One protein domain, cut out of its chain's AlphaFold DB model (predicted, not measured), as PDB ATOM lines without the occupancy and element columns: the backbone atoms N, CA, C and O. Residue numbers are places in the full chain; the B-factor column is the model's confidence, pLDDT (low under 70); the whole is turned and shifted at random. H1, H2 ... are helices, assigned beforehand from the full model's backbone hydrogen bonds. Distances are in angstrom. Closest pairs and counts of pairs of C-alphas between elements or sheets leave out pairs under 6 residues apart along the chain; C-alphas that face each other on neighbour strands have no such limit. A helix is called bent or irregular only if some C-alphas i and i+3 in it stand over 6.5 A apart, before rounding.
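AT A GLANCE: This is residues 184 to 290 of the 589 residues of an uncharacterized protein of Puccinia sorghi (UniProt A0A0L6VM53). Five helices are strung together crosswise, with H3 in the middle: H4 packs steeply across one side of it, H5 lies close on another side, and H2 packs on H5, with the centres of H2, H5 and H3 making a triangle. H1 lies at the far end of the length, near the first residues of H4, and a long stretch, residues 195 to 210, runs back from it past H4 and H3 to H2, while residues 243 to 257 loop out from H3 and come back to H4. The printed part has 107 residues, with five named helices in the order H1, H2, H3, H4, H5 and no named strand; the class is all helix. The whole is compact, with a radius of gyration of the C-alphas of 15.0 A, and the C-alphas span 45 by 35 by 22 A.

HOW THE PARTS SIT: The longest helix by residues is H2, residues 211 to 224. It touches H5, residues 277 to 288, and the closest C-alphas are those of Leu 217 and Phe 284, 6.1 A apart. Their lines stand at a steep tilt of 43 degrees and they run opposite ways. H5 is close to but not clearly touching H3, residues 230 to 242; the closest C-alphas, of Leu 236 and Phe 281, are 7.2 A apart. H3 and H5 run the same way at a steep tilt of 39 degrees. H3 touches H4, residues 258 to 269, with the closest C-alphas, of Val 235 and Leu 264, 6.5 A apart. These two run opposite ways at a steep tilt of 52 degrees. H4 is irregular: C-alphas 259 and 262 are 7.3 A apart, and its line is a rough one. With residues 258 to 259 alone H4 only just touches H1, residues 184 to 194, with 3 pairs of C-alphas within 8 A; the closest are those of Leu 187 and Pro 258, 7.0 A apart. H1 and H4 are about perpendicular, at 77 degrees. The helix packing is mostly crossed: of the 3 pairs that touch, 0 are at a shallow tilt. H2 is apart from H3 and from H4, and H4 and H5 are only just apart, their closest C-alphas 8.3 A from each other. In H1, H2, H3 and H5 every O i to N i+4 pair is within hydrogen-bond range; in H4 it is 6 of 8.

IN THESE COORDINATES: H2, residues 211 to 224, is 20.2 A long from first to last C-alpha, and C-alpha 211 is at (226.188, 315.836, 202.552). H5, residues 277 to 288, measures 16.6 A and ends with C-alpha 288 at (223.246, 312.425, 191.920). H3, residues 230 to 242, measures 18.5 A, and H4, residues 258 to 269, measures 17.4 A. H1, residues 184 to 194, measures 14.9 A and begins with C-alpha 184 at (231.312, 284.665, 193.870).

THE WHOLE: The two C-alphas farthest apart are those of Asn 192 and Leu 223, 45.1 A. The C-alphas of the first and last printed residues, Phe 184 and Pro 290, are 28.2 A apart. The printed part has no cut. The links from H1 to H2, 16 residues, and from H3 to H4, 15 residues, are long; the link from H2 to H3 is tight, and that from H4 to H5 is short. The mean pLDDT of the printed part is 79.5. Confidence is under 70 at residues 184 to 205 and 271 to 274, and the mean pLDDT of H1 is 50.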
ATOM      1  N   PHE A 184     231.904 285.989 193.682       56.59
ATOM      2  CA  PHE A 184     231.312 284.665 193.870       56.59
ATOM      3  C   PHE A 184     231.781 283.952 195.137       56.59
ATOM      4  O   PHE A 184     230.980 283.242 195.731       56.59
ATOM      5  N   SER A 185     233.004 284.165 195.629       54.97
ATOM      6  CA  SER A 185     233.388 283.653 196.954       54.97
ATOM      7  C   SER A 185     232.628 284.344 198.096       54.97
ATOM      8  O   SER A 185     232.312 283.691 199.083       54.97
ATOM      9  N   LEU A 186     232.249 285.621 197.946       55.28
ATOM     10  CA  LEU A 186     231.319 286.315 198.845       55.28
ATOM     11  C   LEU A 186     229.921 285.687 198.773       55.28
ATOM     12  O   LEU A 186     229.376 285.322 199.814       55.28
ATOM     13  N   LEU A 187     229.385 285.466 197.566       57.69
ATOM     14  CA  LEU A 187     228.116 284.754 197.355       57.69
ATOM     15  C   LEU A 187     228.130 283.328 197.941       57.69
ATOM     16  O   LEU A 187     227.182 282.940 198.619       57.69
ATOM     17  N   HIS A 188     229.209 282.567 197.732       53.25
ATOM     18  CA  HIS A 188     229.408 281.211 198.265       53.25
ATOM     19  C   HIS A 188     229.582 281.205 199.785       53.25
ATOM     20  O   HIS A 188     228.990 280.377 200.474       53.25
ATOM     21  N   SER A 189     230.352 282.149 200.336       50.69
ATOM     22  CA  SER A 189     230.531 282.292 201.788       50.69
ATOM     23  C   SER A 189     229.223 282.643 202.491       50.69
ATOM     24  O   SER A 189     228.991 282.195 203.611       50.69
ATOM     25  N   TYR A 190     228.349 283.393 201.814       46.72
ATOM     26  CA  TYR A 190     227.004 283.664 202.289       46.72
ATOM     27  C   TYR A 190     226.117 282.426 202.175       46.72
ATOM     28  O   TYR A 190     225.500 282.067 203.168       46.72
ATOM     29  N   TRP A 191     226.108 281.716 201.038       46.31
ATOM     30  CA  TRP A 191     225.365 280.455 200.875       46.31
ATOM     31  C   TRP A 191     225.663 279.451 201.995       46.31
ATOM     32  O   TRP A 191     224.738 278.933 202.617       46.31
ATOM     33  N   ASN A 192     226.942 279.261 202.326       45.31
ATOM     34  CA  ASN A 192     227.353 278.388 203.427       45.31
ATOM     35  C   ASN A 192     226.866 278.882 204.806       45.31
ATOM     36  O   ASN A 192     226.749 278.079 205.724       45.31
ATOM     37  N   ARG A 193     226.551 280.177 204.957       40.66
ATOM     38  CA  ARG A 193     226.030 280.798 206.190       40.66
ATOM     39  C   ARG A 193     224.500 280.902 206.246       40.66
ATOM     40  O   ARG A 193     223.962 280.986 207.347       40.66
ATOM     41  N   VAL A 194     223.776 280.874 205.118       41.81
ATOM     42  CA  VAL A 194     222.293 280.946 205.101       41.81
ATOM     43  C   VAL A 194     221.657 279.738 205.797       41.81
ATOM     44  O   VAL A 194     220.569 279.859 206.352       41.81
ATOM     45  N   GLY A 195     222.352 278.597 205.855       37.81
ATOM     46  CA  GLY A 195     221.913 277.443 206.647       37.81
ATOM     47  C   GLY A 195     221.927 277.667 208.167       37.81
ATOM     48  O   GLY A 195     221.258 276.931 208.885       37.81
ATOM     49  N   GLU A 196     222.652 278.676 208.663       35.09
ATOM     50  CA  GLU A 196     222.957 278.837 210.093       35.09
ATOM     51  C   GLU A 196     222.515 280.184 210.695       35.09
ATOM     52  O   GLU A 196     222.534 280.333 211.917       35.09
ATOM     53  N   TYR A 197     222.094 281.174 209.892       35.69
ATOM     54  CA  TYR A 197     221.906 282.546 210.384       35.69
ATOM     55  C   TYR A 197     220.457 283.055 210.377       35.69
ATOM     56  O   TYR A 197     219.784 283.118 209.351       35.69
ATOM     57  N   ASN A 198     220.019 283.514 211.551       33.78
ATOM     58  CA  ASN A 198     218.794 284.278 211.774       33.78
ATOM     59  C   ASN A 198     219.103 285.777 211.533       33.78
ATOM     60  O   ASN A 198     219.994 286.313 212.201       33.78
ATOM     61  N   PRO A 199     218.439 286.490 210.601       40.47
ATOM     62  CA  PRO A 199     218.865 287.816 210.159       40.47
ATOM     63  C   PRO A 199     218.370 288.911 211.115       40.47
ATOM     64  O   PRO A 199     217.478 289.689 210.791       40.47
ATOM     65  N   MET A 200     218.956 289.001 212.306       35.62
ATOM     66  CA  MET A 200     218.761 290.138 213.217       35.62
ATOM     67  C   MET A 200     220.096 290.839 213.482       35.62
ATOM     68  O   MET A 200     220.535 290.986 214.618       35.62
ATOM     69  N   GLY A 201     220.756 291.273 212.405       43.78
ATOM     70  CA  GLY A 201     221.831 292.262 212.495       43.78
ATOM     71  C   GLY A 201     221.264 293.633 212.878       43.78
ATOM     72  O   GLY A 201     220.157 293.992 212.488       43.78
ATOM     73  N   TYR A 202     221.995 294.417 213.664       41.28
ATOM     74  CA  TYR A 202     221.599 295.780 214.021       41.28
ATOM     75  C   TYR A 202     221.623 296.676 212.773       41.28
ATOM     76  O   TYR A 202     222.690 297.026 212.275       41.28
ATOM     77  N   PHE A 203     220.455 297.052 212.251       50.84
ATOM     78  CA  PHE A 203     220.375 297.880 211.047       50.84
ATOM     79  C   PHE A 203     220.324 299.370 211.386       50.84
ATOM     80  O   PHE A 203     219.490 299.831 212.168       50.84
ATOM     81  N   ILE A 204     221.211 300.136 210.753       52.50
ATOM     82  CA  ILE A 204     221.298 301.589 210.892       52.50
ATOM     83  C   ILE A 204     220.065 302.222 210.236       52.50
ATOM     84  O   ILE A 204     219.851 302.123 209.030       52.50
ATOM     85  N   THR A 205     219.236 302.893 211.036       60.00
ATOM     86  CA  THR A 205     218.011 303.580 210.581       60.00
ATOM     87  C   THR A 205     218.262 305.013 210.096       60.00
ATOM     88  O   THR A 205     217.357 305.675 209.575       60.00
ATOM     89  N   ARG A 206     219.493 305.512 210.261       73.38
ATOM     90  CA  ARG A 206     219.936 306.832 209.804       73.38
ATOM     91  C   ARG A 206     220.431 306.754 208.361       73.38
ATOM     92  O   ARG A 206     221.167 305.840 208.020       73.38
ATOM     93  N   LEU A 207     220.059 307.732 207.536       81.75
ATOM     94  CA  LEU A 207     220.577 307.850 206.171       81.75
ATOM     95  C   LEU A 207     222.075 308.189 206.188       81.75
ATOM     96  O   LEU A 207     222.470 309.189 206.791       81.75
ATOM     97  N   GLU A 208     222.878 307.367 205.518       86.81
ATOM     98  CA  GLU A 208     224.338 307.491 205.407       86.81
ATOM     99  C   GLU A 208     224.704 307.965 203.999       86.81
ATOM    100  O   GLU A 208     225.234 307.220 203.179       86.81
ATOM    101  N   LEU A 209     224.343 309.212 203.702       91.31
ATOM    102  CA  LEU A 209     224.566 309.837 202.400       91.31
ATOM    103  C   LEU A 209     225.655 310.896 202.513       91.31
ATOM    104  O   LEU A 209     225.792 311.544 203.557       91.31
ATOM    105  N   ASP A 210     226.355 311.146 201.409       93.19
ATOM    106  CA  ASP A 210     227.231 312.310 201.332       93.19
ATOM    107  C   ASP A 210     226.414 313.595 201.553       93.19
ATOM    108  O   ASP A 210     225.272 313.682 201.092       93.19
ATOM    109  N   PRO A 211     226.959 314.635 202.215       93.44
ATOM    110  CA  PRO A 211     226.188 315.836 202.552       93.44
ATOM    111  C   PRO A 211     225.510 316.516 201.349       93.44
ATOM    112  O   PRO A 211     224.405 317.054 201.469       93.44
ATOM    113  N   LYS A 212     226.154 316.472 200.176       93.44
ATOM    114  CA  LYS A 212     225.597 317.003 198.922       93.44
ATOM    115  C   LYS A 212     224.390 316.184 198.460       93.44
ATOM    116  O   LYS A 212     223.331 316.747 198.205       93.44
ATOM    117  N   ASP A 213     224.518 314.864 198.457       95.75
ATOM    118  CA  ASP A 213     223.458 313.943 198.049       95.75
ATOM    119  C   ASP A 213     222.283 313.981 199.040       95.75
ATOM    120  O   ASP A 213     221.120 314.024 198.644       95.75
ATOM    121  N   ALA A 214     222.563 314.090 200.342       94.31
ATOM    122  CA  ALA A 214     221.540 314.310 201.363       94.31
ATOM    123  C   ALA A 214     220.731 315.594 201.107       94.31
ATOM    124  O   ALA A 214     219.523 315.637 201.357       94.31
ATOM    125  N   THR A 215     221.376 316.646 200.596       94.62
ATOM    126  CA  THR A 215     220.709 317.907 200.246       94.62
ATOM    127  C   THR A 215     219.765 317.718 199.057       94.62
ATOM    128  O   THR A 215     218.612 318.143 199.134       94.62
ATOM    129  N   GLU A 216     220.201 317.016 198.008       94.81
ATOM    130  CA  GLU A 216     219.359 316.673 196.851       94.81
ATOM    131  C   GLU A 216     218.134 315.843 197.248       94.81
ATOM    132  O   GLU A 216     217.003 316.171 196.875       94.81
ATOM    133  N   LEU A 217     218.331 314.817 198.082       95.25
ATOM    134  CA  LEU A 217     217.229 314.014 198.606       95.25
ATOM    135  C   LEU A 217     216.237 314.876 199.397       95.25
ATOM    136  O   LEU A 217     215.028 314.775 199.200       95.25
ATOM    137  N   ASN A 218     216.728 315.757 200.272       94.00
ATOM    138  CA  ASN A 218     215.870 316.642 201.059       94.00
ATOM    139  C   ASN A 218     215.056 317.604 200.181       94.00
ATOM    140  O   ASN A 218     213.899 317.885 200.500       94.00
ATOM    141  N   MET A 219     215.623 318.101 199.079       93.50
ATOM    142  CA  MET A 219     214.882 318.919 198.114       93.50
ATOM    143  C   MET A 219     213.771 318.114 197.429       93.50
ATOM    144  O   MET A 219     212.640 318.594 197.344       93.50
ATOM    145  N   LEU A 220     214.057 316.879 197.009       93.12
ATOM    146  CA  LEU A 220     213.070 315.981 196.399       93.12
ATOM    147  C   LEU A 220     211.923 315.623 197.348       93.12
ATOM    148  O   LEU A 220     210.752 315.685 196.965       93.12
ATOM    149  N   LEU A 221     212.238 315.296 198.601       93.44
ATOM    150  CA  LEU A 221     211.237 314.972 199.618       93.44
ATOM    151  C   LEU A 221     210.322 316.167 199.915       93.44
ATOM    152  O   LEU A 221     209.109 316.002 200.038       93.44
ATOM    153  N   LYS A 222     210.877 317.386 199.967       92.94
ATOM    154  CA  LYS A 222     210.085 318.617 200.120       92.94
ATOM    155  C   LYS A 222     209.170 318.858 198.921       92.94
ATOM    156  O   LYS A 222     207.995 319.147 199.119       92.94
ATOM    157  N   LEU A 223     209.687 318.710 197.700       89.62
ATOM    158  CA  LEU A 223     208.921 318.931 196.470       89.62
ATOM    159  C   LEU A 223     207.730 317.972 196.351       89.62
ATOM    160  O   LEU A 223     206.638 318.371 195.958       89.62
ATOM    161  N   THR A 224     207.938 316.713 196.725       87.38
ATOM    162  CA  THR A 224     206.909 315.665 196.661       87.38
ATOM    163  C   THR A 224     206.015 315.615 197.898       87.38
ATOM    164  O   THR A 224     205.070 314.831 197.933       87.38
ATOM    165  N   SER A 225     206.292 316.440 198.919       87.94
ATOM    166  CA  SER A 225     205.653 316.364 200.242       87.94
ATOM    167  C   SER A 225     205.693 314.953 200.851       87.94
ATOM    168  O   SER A 225     204.836 314.584 201.655       87.94
ATOM    169  N   HIS A 226     206.689 314.153 200.465       87.94
ATOM    170  CA  HIS A 226     206.831 312.771 200.890       87.94
ATOM    171  C   HIS A 226     207.773 312.671 202.093       87.94
ATOM    172  O   HIS A 226     208.760 313.400 202.208       87.94
ATOM    173  N   ARG A 227     207.475 311.749 203.010       88.19
ATOM    174  CA  ARG A 227     208.308 311.469 204.183       88.19
ATOM    175  C   ARG A 227     208.679 309.997 204.178       88.19
ATOM    176  O   ARG A 227     207.798 309.152 204.297       88.19
ATOM    177  N   LEU A 228     209.977 309.721 204.088       89.38
ATOM    178  CA  LEU A 228     210.499 308.358 204.152       89.38
ATOM    179  C   LEU A 228     210.260 307.773 205.544       89.38
ATOM    180  O   LEU A 228     210.685 308.359 206.551       89.38
ATOM    181  N   ASN A 229     209.610 306.612 205.594       88.81
ATOM    182  CA  ASN A 229     209.505 305.837 206.825       88.81
ATOM    183  C   ASN A 229     210.858 305.155 207.147       88.81
ATOM    184  O   ASN A 229     211.834 305.271 206.402       88.81
ATOM    185  N   THR A 230     210.951 304.467 208.287       87.88
ATOM    186  CA  THR A 230     212.192 303.791 208.710       87.88
ATOM    187  C   THR A 230     212.663 302.736 207.705       87.88
ATOM    188  O   THR A 230     213.859 302.640 207.436       87.88
ATOM    189  N   GLN A 231     211.729 301.986 207.119       87.38
ATOM    190  CA  GLN A 231     212.023 300.956 206.126       87.38
ATOM    191  C   GLN A 231     212.552 301.572 204.827       87.38
ATOM    192  O   GLN A 231     213.567 301.120 204.309       87.38
ATOM    193  N   ASP A 232     211.929 302.647 204.340       90.00
ATOM    194  CA  ASP A 232     212.359 303.349 203.130       90.00
ATOM    195  C   ASP A 232     213.782 303.892 203.281       90.00
ATOM    196  O   ASP A 232     214.594 303.771 202.371       90.00
ATOM    197  N   LYS A 233     214.119 304.457 204.447       91.25
ATOM    198  CA  LYS A 233     215.481 304.939 204.721       91.25
ATOM    199  C   LYS A 233     216.501 303.810 204.681       91.25
ATOM    200  O   LYS A 233     217.576 303.981 204.113       91.25
ATOM    201  N   ARG A 234     216.157 302.659 205.263       89.50
ATOM    202  CA  ARG A 234     217.014 301.472 205.254       89.50
ATOM    203  C   ARG A 234     217.249 300.990 203.826       89.50
ATOM    204  O   ARG A 234     218.390 300.815 203.424       89.50
ATOM    205  N   VAL A 235     216.187 300.863 203.039       91.25
ATOM    206  CA  VAL A 235     216.278 300.445 201.636       91.25
ATOM    207  C   VAL A 235     217.067 301.448 200.795       91.25
ATOM    208  O   VAL A 235     217.894 301.045 199.980       91.25
ATOM    209  N   LEU A 236     216.879 302.752 201.019       93.38
ATOM    210  CA  LEU A 236     217.653 303.782 200.329       93.38
ATOM    211  C   LEU A 236     219.149 303.679 200.638       93.38
ATOM    212  O   LEU A 236     219.956 303.803 199.722       93.38
ATOM    213  N   ASN A 237     219.520 303.425 201.896       92.00
ATOM    214  CA  ASN A 237     220.914 303.187 202.271       92.00
ATOM    215  C   ASN A 237     221.493 301.971 201.547       92.00
ATOM    216  O   ASN A 237     222.608 302.055 201.034       92.00
ATOM    217  N   GLU A 238     220.747 300.868 201.473       91.25
ATOM    218  CA  GLU A 238     221.221 299.670 200.776       91.25
ATOM    219  C   GLU A 238     221.412 299.925 199.281       91.25
ATOM    220  O   GLU A 238     222.462 299.587 198.742       91.25
ATOM    221  N   TYR A 239     220.474 300.602 198.608       93.38
ATOM    222  CA  TYR A 239     220.686 300.991 197.210       93.38
ATOM    223  C   TYR A 239     221.856 301.968 197.053       93.38
ATOM    224  O   TYR A 239     222.642 301.826 196.120       93.38
ATOM    225  N   TYR A 240     222.011 302.943 197.952       94.12
ATOM    226  CA  TYR A 240     223.107 303.914 197.885       94.12
ATOM    227  C   TYR A 240     224.477 303.232 198.000       94.12
ATOM    228  O   TYR A 240     225.384 303.536 197.220       94.12
ATOM    229  N   LYS A 241     224.603 302.269 198.923       91.31
ATOM    230  CA  LYS A 241     225.801 301.437 199.094       91.31
ATOM    231  C   LYS A 241     226.012 300.517 197.897       91.31
ATOM    232  O   LYS A 241     227.090 300.532 197.309       91.31
ATOM    233  N   ALA A 242     224.985 299.772 197.491       90.38
ATOM    234  CA  ALA A 242     225.110 298.776 196.435       90.38
ATOM    235  C   ALA A 242     225.449 299.396 195.075       90.38
ATOM    236  O   ALA A 242     226.292 298.876 194.348       90.38
ATOM    237  N   LEU A 243     224.855 300.548 194.751       92.31
ATOM    238  CA  LEU A 243     225.139 301.301 193.527       92.31
ATOM    239  C   LEU A 243     226.436 302.123 193.613       92.31
ATOM    240  O   LEU A 243     226.735 302.881 192.684       92.31
ATOM    241  N   SER A 244     227.192 302.027 194.712       91.62
ATOM    242  CA  SER A 244     228.399 302.823 194.964       91.62
ATOM    243  C   SER A 244     228.166 304.311 194.694       91.62
ATOM    244  O   SER A 244     228.986 304.984 194.063       91.62
ATOM    245  N   ALA A 245     227.004 304.826 195.103       92.19
ATOM    246  CA  ALA A 245     226.499 306.118 194.652       92.19
ATOM    247  C   ALA A 245     227.371 307.298 195.110       92.19
ATOM    248  O   ALA A 245     227.426 308.310 194.412       92.19
ATOM    249  N   ALA A 246     228.118 307.141 196.207       90.12
ATOM    250  CA  ALA A 246     229.137 308.093 196.652       90.12
ATOM    251  C   ALA A 246     230.281 308.267 195.627       90.12
ATOM    252  O   ALA A 246     230.793 309.367 195.415       90.12
ATOM    253  N   ASN A 247     230.666 307.195 194.922       90.12
ATOM    254  CA  ASN A 247     231.700 307.247 193.893       90.12
ATOM    255  C   ASN A 247     231.101 307.668 192.542       90.12
ATOM    256  O   ASN A 247     230.436 306.885 191.860       90.12
ATOM    257  N   LYS A 248     231.382 308.906 192.123       89.56
ATOM    258  CA  LYS A 248     230.843 309.503 190.887       89.56
ATOM    259  C   LYS A 248     231.604 309.125 189.606       89.56
ATOM    260  O   LYS A 248     231.243 309.601 188.532       89.56
ATOM    261  N   LYS A 249     232.656 308.299 189.686       87.94
ATOM    262  CA  LYS A 249     233.426 307.849 188.510       87.94
ATOM    263  C   LYS A 249     232.619 306.855 187.665       87.94
ATOM    264  O   LYS A 249     231.924 306.009 188.218       87.94
ATOM    265  N   SER A 250     232.777 306.891 186.341       84.88
ATOM    266  CA  SER A 250     232.193 305.900 185.407       84.88
ATOM    267  C   SER A 250     232.733 304.479 185.598       84.88
ATOM    268  O   SER A 250     232.192 303.523 185.054       84.88
ATOM    269  N   THR A 251     233.806 304.337 186.372       85.56
ATOM    270  CA  THR A 251     234.464 303.066 186.665       85.56
ATOM    271  C   THR A 251     234.121 302.515 188.049       85.56
ATOM    272  O   THR A 251     234.774 301.601 188.541       85.56
ATOM    273  N   ALA A 252     233.107 303.061 188.725       87.19
ATOM    274  CA  ALA A 252     232.683 302.490 189.997       87.19
ATOM    275  C   ALA A 252     232.018 301.122 189.781       87.19
ATOM    276  O   ALA A 252     231.137 300.963 188.932       87.19
ATOM    277  N   THR A 253     232.402 300.142 190.585       87.69
ATOM    278  CA  THR A 253     231.782 298.817 190.619       87.69
ATOM    279  C   THR A 253     230.519 298.828 191.473       87.69
ATOM    280  O   THR A 253     230.395 299.603 192.423       87.69
ATOM    281  N   VAL A 254     229.565 297.968 191.128       89.06
ATOM    282  CA  VAL A 254     228.332 297.744 191.898       89.06
ATOM    283  C   VAL A 254     228.507 296.513 192.773       89.06
ATOM    284  O   VAL A 254     229.077 295.513 192.328       89.06
ATOM    285  N   HIS A 255     228.004 296.580 194.002       86.88
ATOM    286  CA  HIS A 255     228.152 295.525 194.999       86.88
ATOM    287  C   HIS A 255     226.809 295.197 195.650       86.88
ATOM    288  O   HIS A 255     226.390 295.833 196.614       86.88
ATOM    289  N   PHE A 256     226.126 294.181 195.134       85.50
ATOM    290  CA  PHE A 256     224.958 293.615 195.792       85.50
ATOM    291  C   PHE A 256     225.356 292.912 197.099       85.50
ATOM    292  O   PHE A 256     226.255 292.072 197.097       85.50
ATOM    293  N   ASN A 257     224.665 293.232 198.200       84.75
ATOM    294  CA  ASN A 257     224.797 292.522 199.472       84.75
ATOM    295  C   ASN A 257     223.693 291.450 199.600       84.75
ATOM    296  O   ASN A 257     222.526 291.821 199.777       84.75
ATOM    297  N   PRO A 258     224.028 290.145 199.575       83.00
ATOM    298  CA  PRO A 258     223.055 289.058 199.705       83.00
ATOM    299  C   PRO A 258     222.189 289.119 200.967       83.00
ATOM    300  O   PRO A 258     221.006 288.791 200.907       83.00
ATOM    301  N   GLU A 259     222.717 289.630 202.084       81.06
ATOM    302  CA  GLU A 259     221.971 289.774 203.348       81.06
ATOM    303  C   GLU A 259     220.753 290.699 203.223       81.06
ATOM    304  O   GLU A 259     219.803 290.620 204.001       81.06
ATOM    305  N   THR A 260     220.764 291.578 202.224       84.75
ATOM    306  CA  THR A 260     219.686 292.535 201.974       84.75
ATOM    307  C   THR A 260     218.630 291.987 201.018       84.75
ATOM    308  O   THR A 260     217.611 292.641 200.807       84.75
ATOM    309  N   PHE A 261     218.823 290.787 200.455       86.62
ATOM    310  CA  PHE A 261     217.939 290.228 199.431       86.62
ATOM    311  C   PHE A 261     216.473 290.209 199.871       86.62
ATOM    312  O   PHE A 261     215.606 290.720 199.157       86.62
ATOM    313  N   GLN A 262     216.200 289.658 201.057       86.75
ATOM    314  CA  GLN A 262     214.841 289.542 201.582       86.75
ATOM    315  C   GLN A 262     214.232 290.922 201.856       86.75
ATOM    316  O   GLN A 262     213.132 291.207 201.388       86.75
ATOM    317  N   LEU A 263     214.987 291.806 202.518       88.12
ATOM    318  CA  LEU A 263     214.582 293.185 202.797       88.12
ATOM    319  C   LEU A 263     214.124 293.912 201.525       88.12
ATOM    320  O   LEU A 263     213.053 294.521 201.496       88.12
ATOM    321  N   LEU A 264     214.959 293.866 200.487       89.00
ATOM    322  CA  LEU A 264     214.709 294.560 199.230       89.00
ATOM    323  C   LEU A 264     213.543 293.922 198.473       89.00
ATOM    324  O   LEU A 264     212.689 294.643 197.963       89.00
ATOM    325  N   SER A 265     213.461 292.589 198.458       87.44
ATOM    326  CA  SER A 265     212.372 291.854 197.804       87.44
ATOM    327  C   SER A 265     211.014 292.141 198.453       87.44
ATOM    328  O   SER A 265     210.032 292.393 197.756       87.44
ATOM    329  N   GLU A 266     210.936 292.157 199.783       88.94
ATOM    330  CA  GLU A 266     209.711 292.482 200.521       88.94
ATOM    331  C   GLU A 266     209.304 293.947 200.330       88.94
ATOM    332  O   GLU A 266     208.140 294.246 200.042       88.94
ATOM    333  N   TRP A 267     210.264 294.873 200.434       88.75
ATOM    334  CA  TRP A 267     209.995 296.294 200.216       88.75
ATOM    335  C   TRP A 267     209.501 296.560 198.799       88.75
ATOM    336  O   TRP A 267     208.560 297.335 198.607       88.75
ATOM    337  N   GLU A 268     210.093 295.891 197.810       85.81
ATOM    338  CA  GLU A 268     209.638 295.950 196.435       85.81
ATOM    339  C   GLU A 268     208.200 295.412 196.331       85.81
ATOM    340  O   GLU A 268     207.316 296.117 195.839       85.81
ATOM    341  N   ASN A 269     207.906 294.219 196.827       83.94
ATOM    342  CA  ASN A 269     206.585 293.609 196.652       83.94
ATOM    343  C   ASN A 269     205.464 294.244 197.498       83.94
ATOM    344  O   ASN A 269     204.297 293.889 197.340       83.94
ATOM    345  N   THR A 270     205.778 295.220 198.355       82.94
ATOM    346  CA  THR A 270     204.791 295.922 199.181       82.94
ATOM    347  C   THR A 270     203.886 296.837 198.325       82.94
ATOM    348  O   THR A 270     204.386 297.800 197.729       82.94
ATOM    349  N   PRO A 271     202.548 296.637 198.314       65.94
ATOM    350  CA  PRO A 271     201.605 297.338 197.423       65.94
ATOM    351  C   PRO A 271     201.482 298.874 197.553       65.94
ATOM    352  O   PRO A 271     200.693 299.473 196.829       65.94
ATOM    353  N   GLY A 272     202.236 299.534 198.436       67.12
ATOM    354  CA  GLY A 272     202.252 300.999 198.593       67.12
ATOM    355  C   GLY A 272     203.565 301.676 198.185       67.12
ATOM    356  O   GLY A 272     203.557 302.828 197.750       67.12
ATOM    357  N   ASN A 273     204.690 300.958 198.254       69.50
ATOM    358  CA  ASN A 273     206.019 301.526 197.992       69.50
ATOM    359  C   ASN A 273     206.236 301.818 196.500       69.50
ATOM    360  O   ASN A 273     207.019 302.694 196.125       69.50
ATOM    361  N   SER A 274     205.511 301.102 195.636       63.94
ATOM    362  CA  SER A 274     205.646 301.188 194.183       63.94
ATOM    363  C   SER A 274     205.145 302.500 193.575       63.94
ATOM    364  O   SER A 274     205.610 302.868 192.499       63.94
ATOM    365  N   LEU A 275     204.230 303.213 194.243       72.19
ATOM    366  CA  LEU A 275     203.545 304.366 193.646       72.19
ATOM    367  C   LEU A 275     204.290 305.693 193.819       72.19
ATOM    368  O   LEU A 275     204.211 306.540 192.934       72.19
ATOM    369  N   ILE A 276     204.983 305.891 194.943       78.44
ATOM    370  CA  ILE A 276     205.612 307.184 195.280       78.44
ATOM    371  C   ILE A 276     207.096 307.003 195.596       78.44
ATOM    372  O   ILE A 276     207.939 307.671 194.999       78.44
ATOM    373  N   THR A 277     207.430 306.073 196.490       84.81
ATOM    374  CA  THR A 277     208.796 305.930 197.008       84.81
ATOM    375  C   THR A 277     209.769 305.409 195.950       84.81
ATOM    376  O   THR A 277     210.856 305.958 195.791       84.81
ATOM    377  N   ARG A 278     209.372 304.397 195.168       84.12
ATOM    378  CA  ARG A 278     210.208 303.866 194.078       84.12
ATOM    379  C   ARG A 278     210.558 304.920 193.014       84.12
ATOM    380  O   ARG A 278     211.748 305.084 192.747       84.12
ATOM    381  N   PRO A 279     209.591 305.661 192.428       87.25
ATOM    382  CA  PRO A 279     209.912 306.763 191.522       87.25
ATOM    383  C   PRO A 279     210.836 307.811 192.149       87.25
ATOM    384  O   PRO A 279     211.753 308.283 191.482       87.25
ATOM    385  N   LEU A 280     210.636 308.136 193.432       91.75
ATOM    386  CA  LEU A 280     211.464 309.110 194.141       91.75
ATOM    387  C   LEU A 280     212.922 308.648 194.274       91.75
ATOM    388  O   LEU A 280     213.827 309.460 194.101       91.75
ATOM    389  N   PHE A 281     213.171 307.362 194.533       92.56
ATOM    390  CA  PHE A 281     214.538 306.822 194.536       92.56
ATOM    391  C   PHE A 281     215.164 306.904 193.147       92.56
ATOM    392  O   PHE A 281     216.319 307.305 193.020       92.56
ATOM    393  N   GLY A 282     214.390 306.604 192.102       88.62
ATOM    394  CA  GLY A 282     214.826 306.777 190.721       88.62
ATOM    395  C   GLY A 282     215.249 308.202 190.394       88.62
ATOM    396  O   GLY A 282     216.334 308.421 189.860       88.62
ATOM    397  N   GLU A 283     214.417 309.179 190.757       91.06
ATOM    398  CA  GLU A 283     214.725 310.593 190.554       91.06
ATOM    399  C   GLU A 283     215.946 311.025 191.371       91.06
ATOM    400  O   GLU A 283     216.807 311.736 190.859       91.06
ATOM    401  N   PHE A 284     216.063 310.552 192.612       95.06
ATOM    402  CA  PHE A 284     217.223 310.813 193.455       95.06
ATOM    403  C   PHE A 284     218.521 310.333 192.799       95.06
ATOM    404  O   PHE A 284     219.417 311.150 192.579       95.06
ATOM    405  N   PHE A 285     218.611 309.060 192.402       95.06
ATOM    406  CA  PHE A 285     219.803 308.534 191.726       95.06
ATOM    407  C   PHE A 285     220.063 309.221 190.381       95.06
ATOM    408  O   PHE A 285     221.216 309.496 190.056       95.06
ATOM    409  N   GLY A 286     219.008 309.576 189.641       91.44
ATOM    410  CA  GLY A 286     219.113 310.342 188.398       91.44
ATOM    411  C   GLY A 286     219.625 311.776 188.578       91.44
ATOM    412  O   GLY A 286     220.134 312.354 187.621       91.44
ATOM    413  N   LYS A 287     219.518 312.353 189.783       92.50
ATOM    414  CA  LYS A 287     220.101 313.662 190.114       92.50
ATOM    415  C   LYS A 287     221.552 313.578 190.565       92.50
ATOM    416  O   LYS A 287     222.330 314.477 190.260       92.50
ATOM    417  N   ILE A 288     221.915 312.529 191.302       94.44
ATOM    418  CA  ILE A 288     223.246 312.425 191.920       94.44
ATOM    419  C   ILE A 288     224.273 311.667 191.067       94.44
ATOM    420  O   ILE A 288     225.457 311.673 191.410       94.44
ATOM    421  N   LEU A 289     223.844 311.002 189.991       92.94
ATOM    422  CA  LEU A 289     224.700 310.276 189.051       92.94
ATOM    423  C   LEU A 289     224.409 310.710 187.605       92.94
ATOM    424  O   LEU A 289     223.264 311.029 187.279       92.94
ATOM    425  N   PRO A 290     225.410 310.680 186.701       90.25
ATOM    426  CA  PRO A 290     225.165 310.836 185.270       90.25
ATOM    427  C   PRO A 290     224.142 309.809 184.777       90.25
ATOM    428  O   PRO A 290     224.211 308.644 185.162       90.25
TER     429      PRO A 290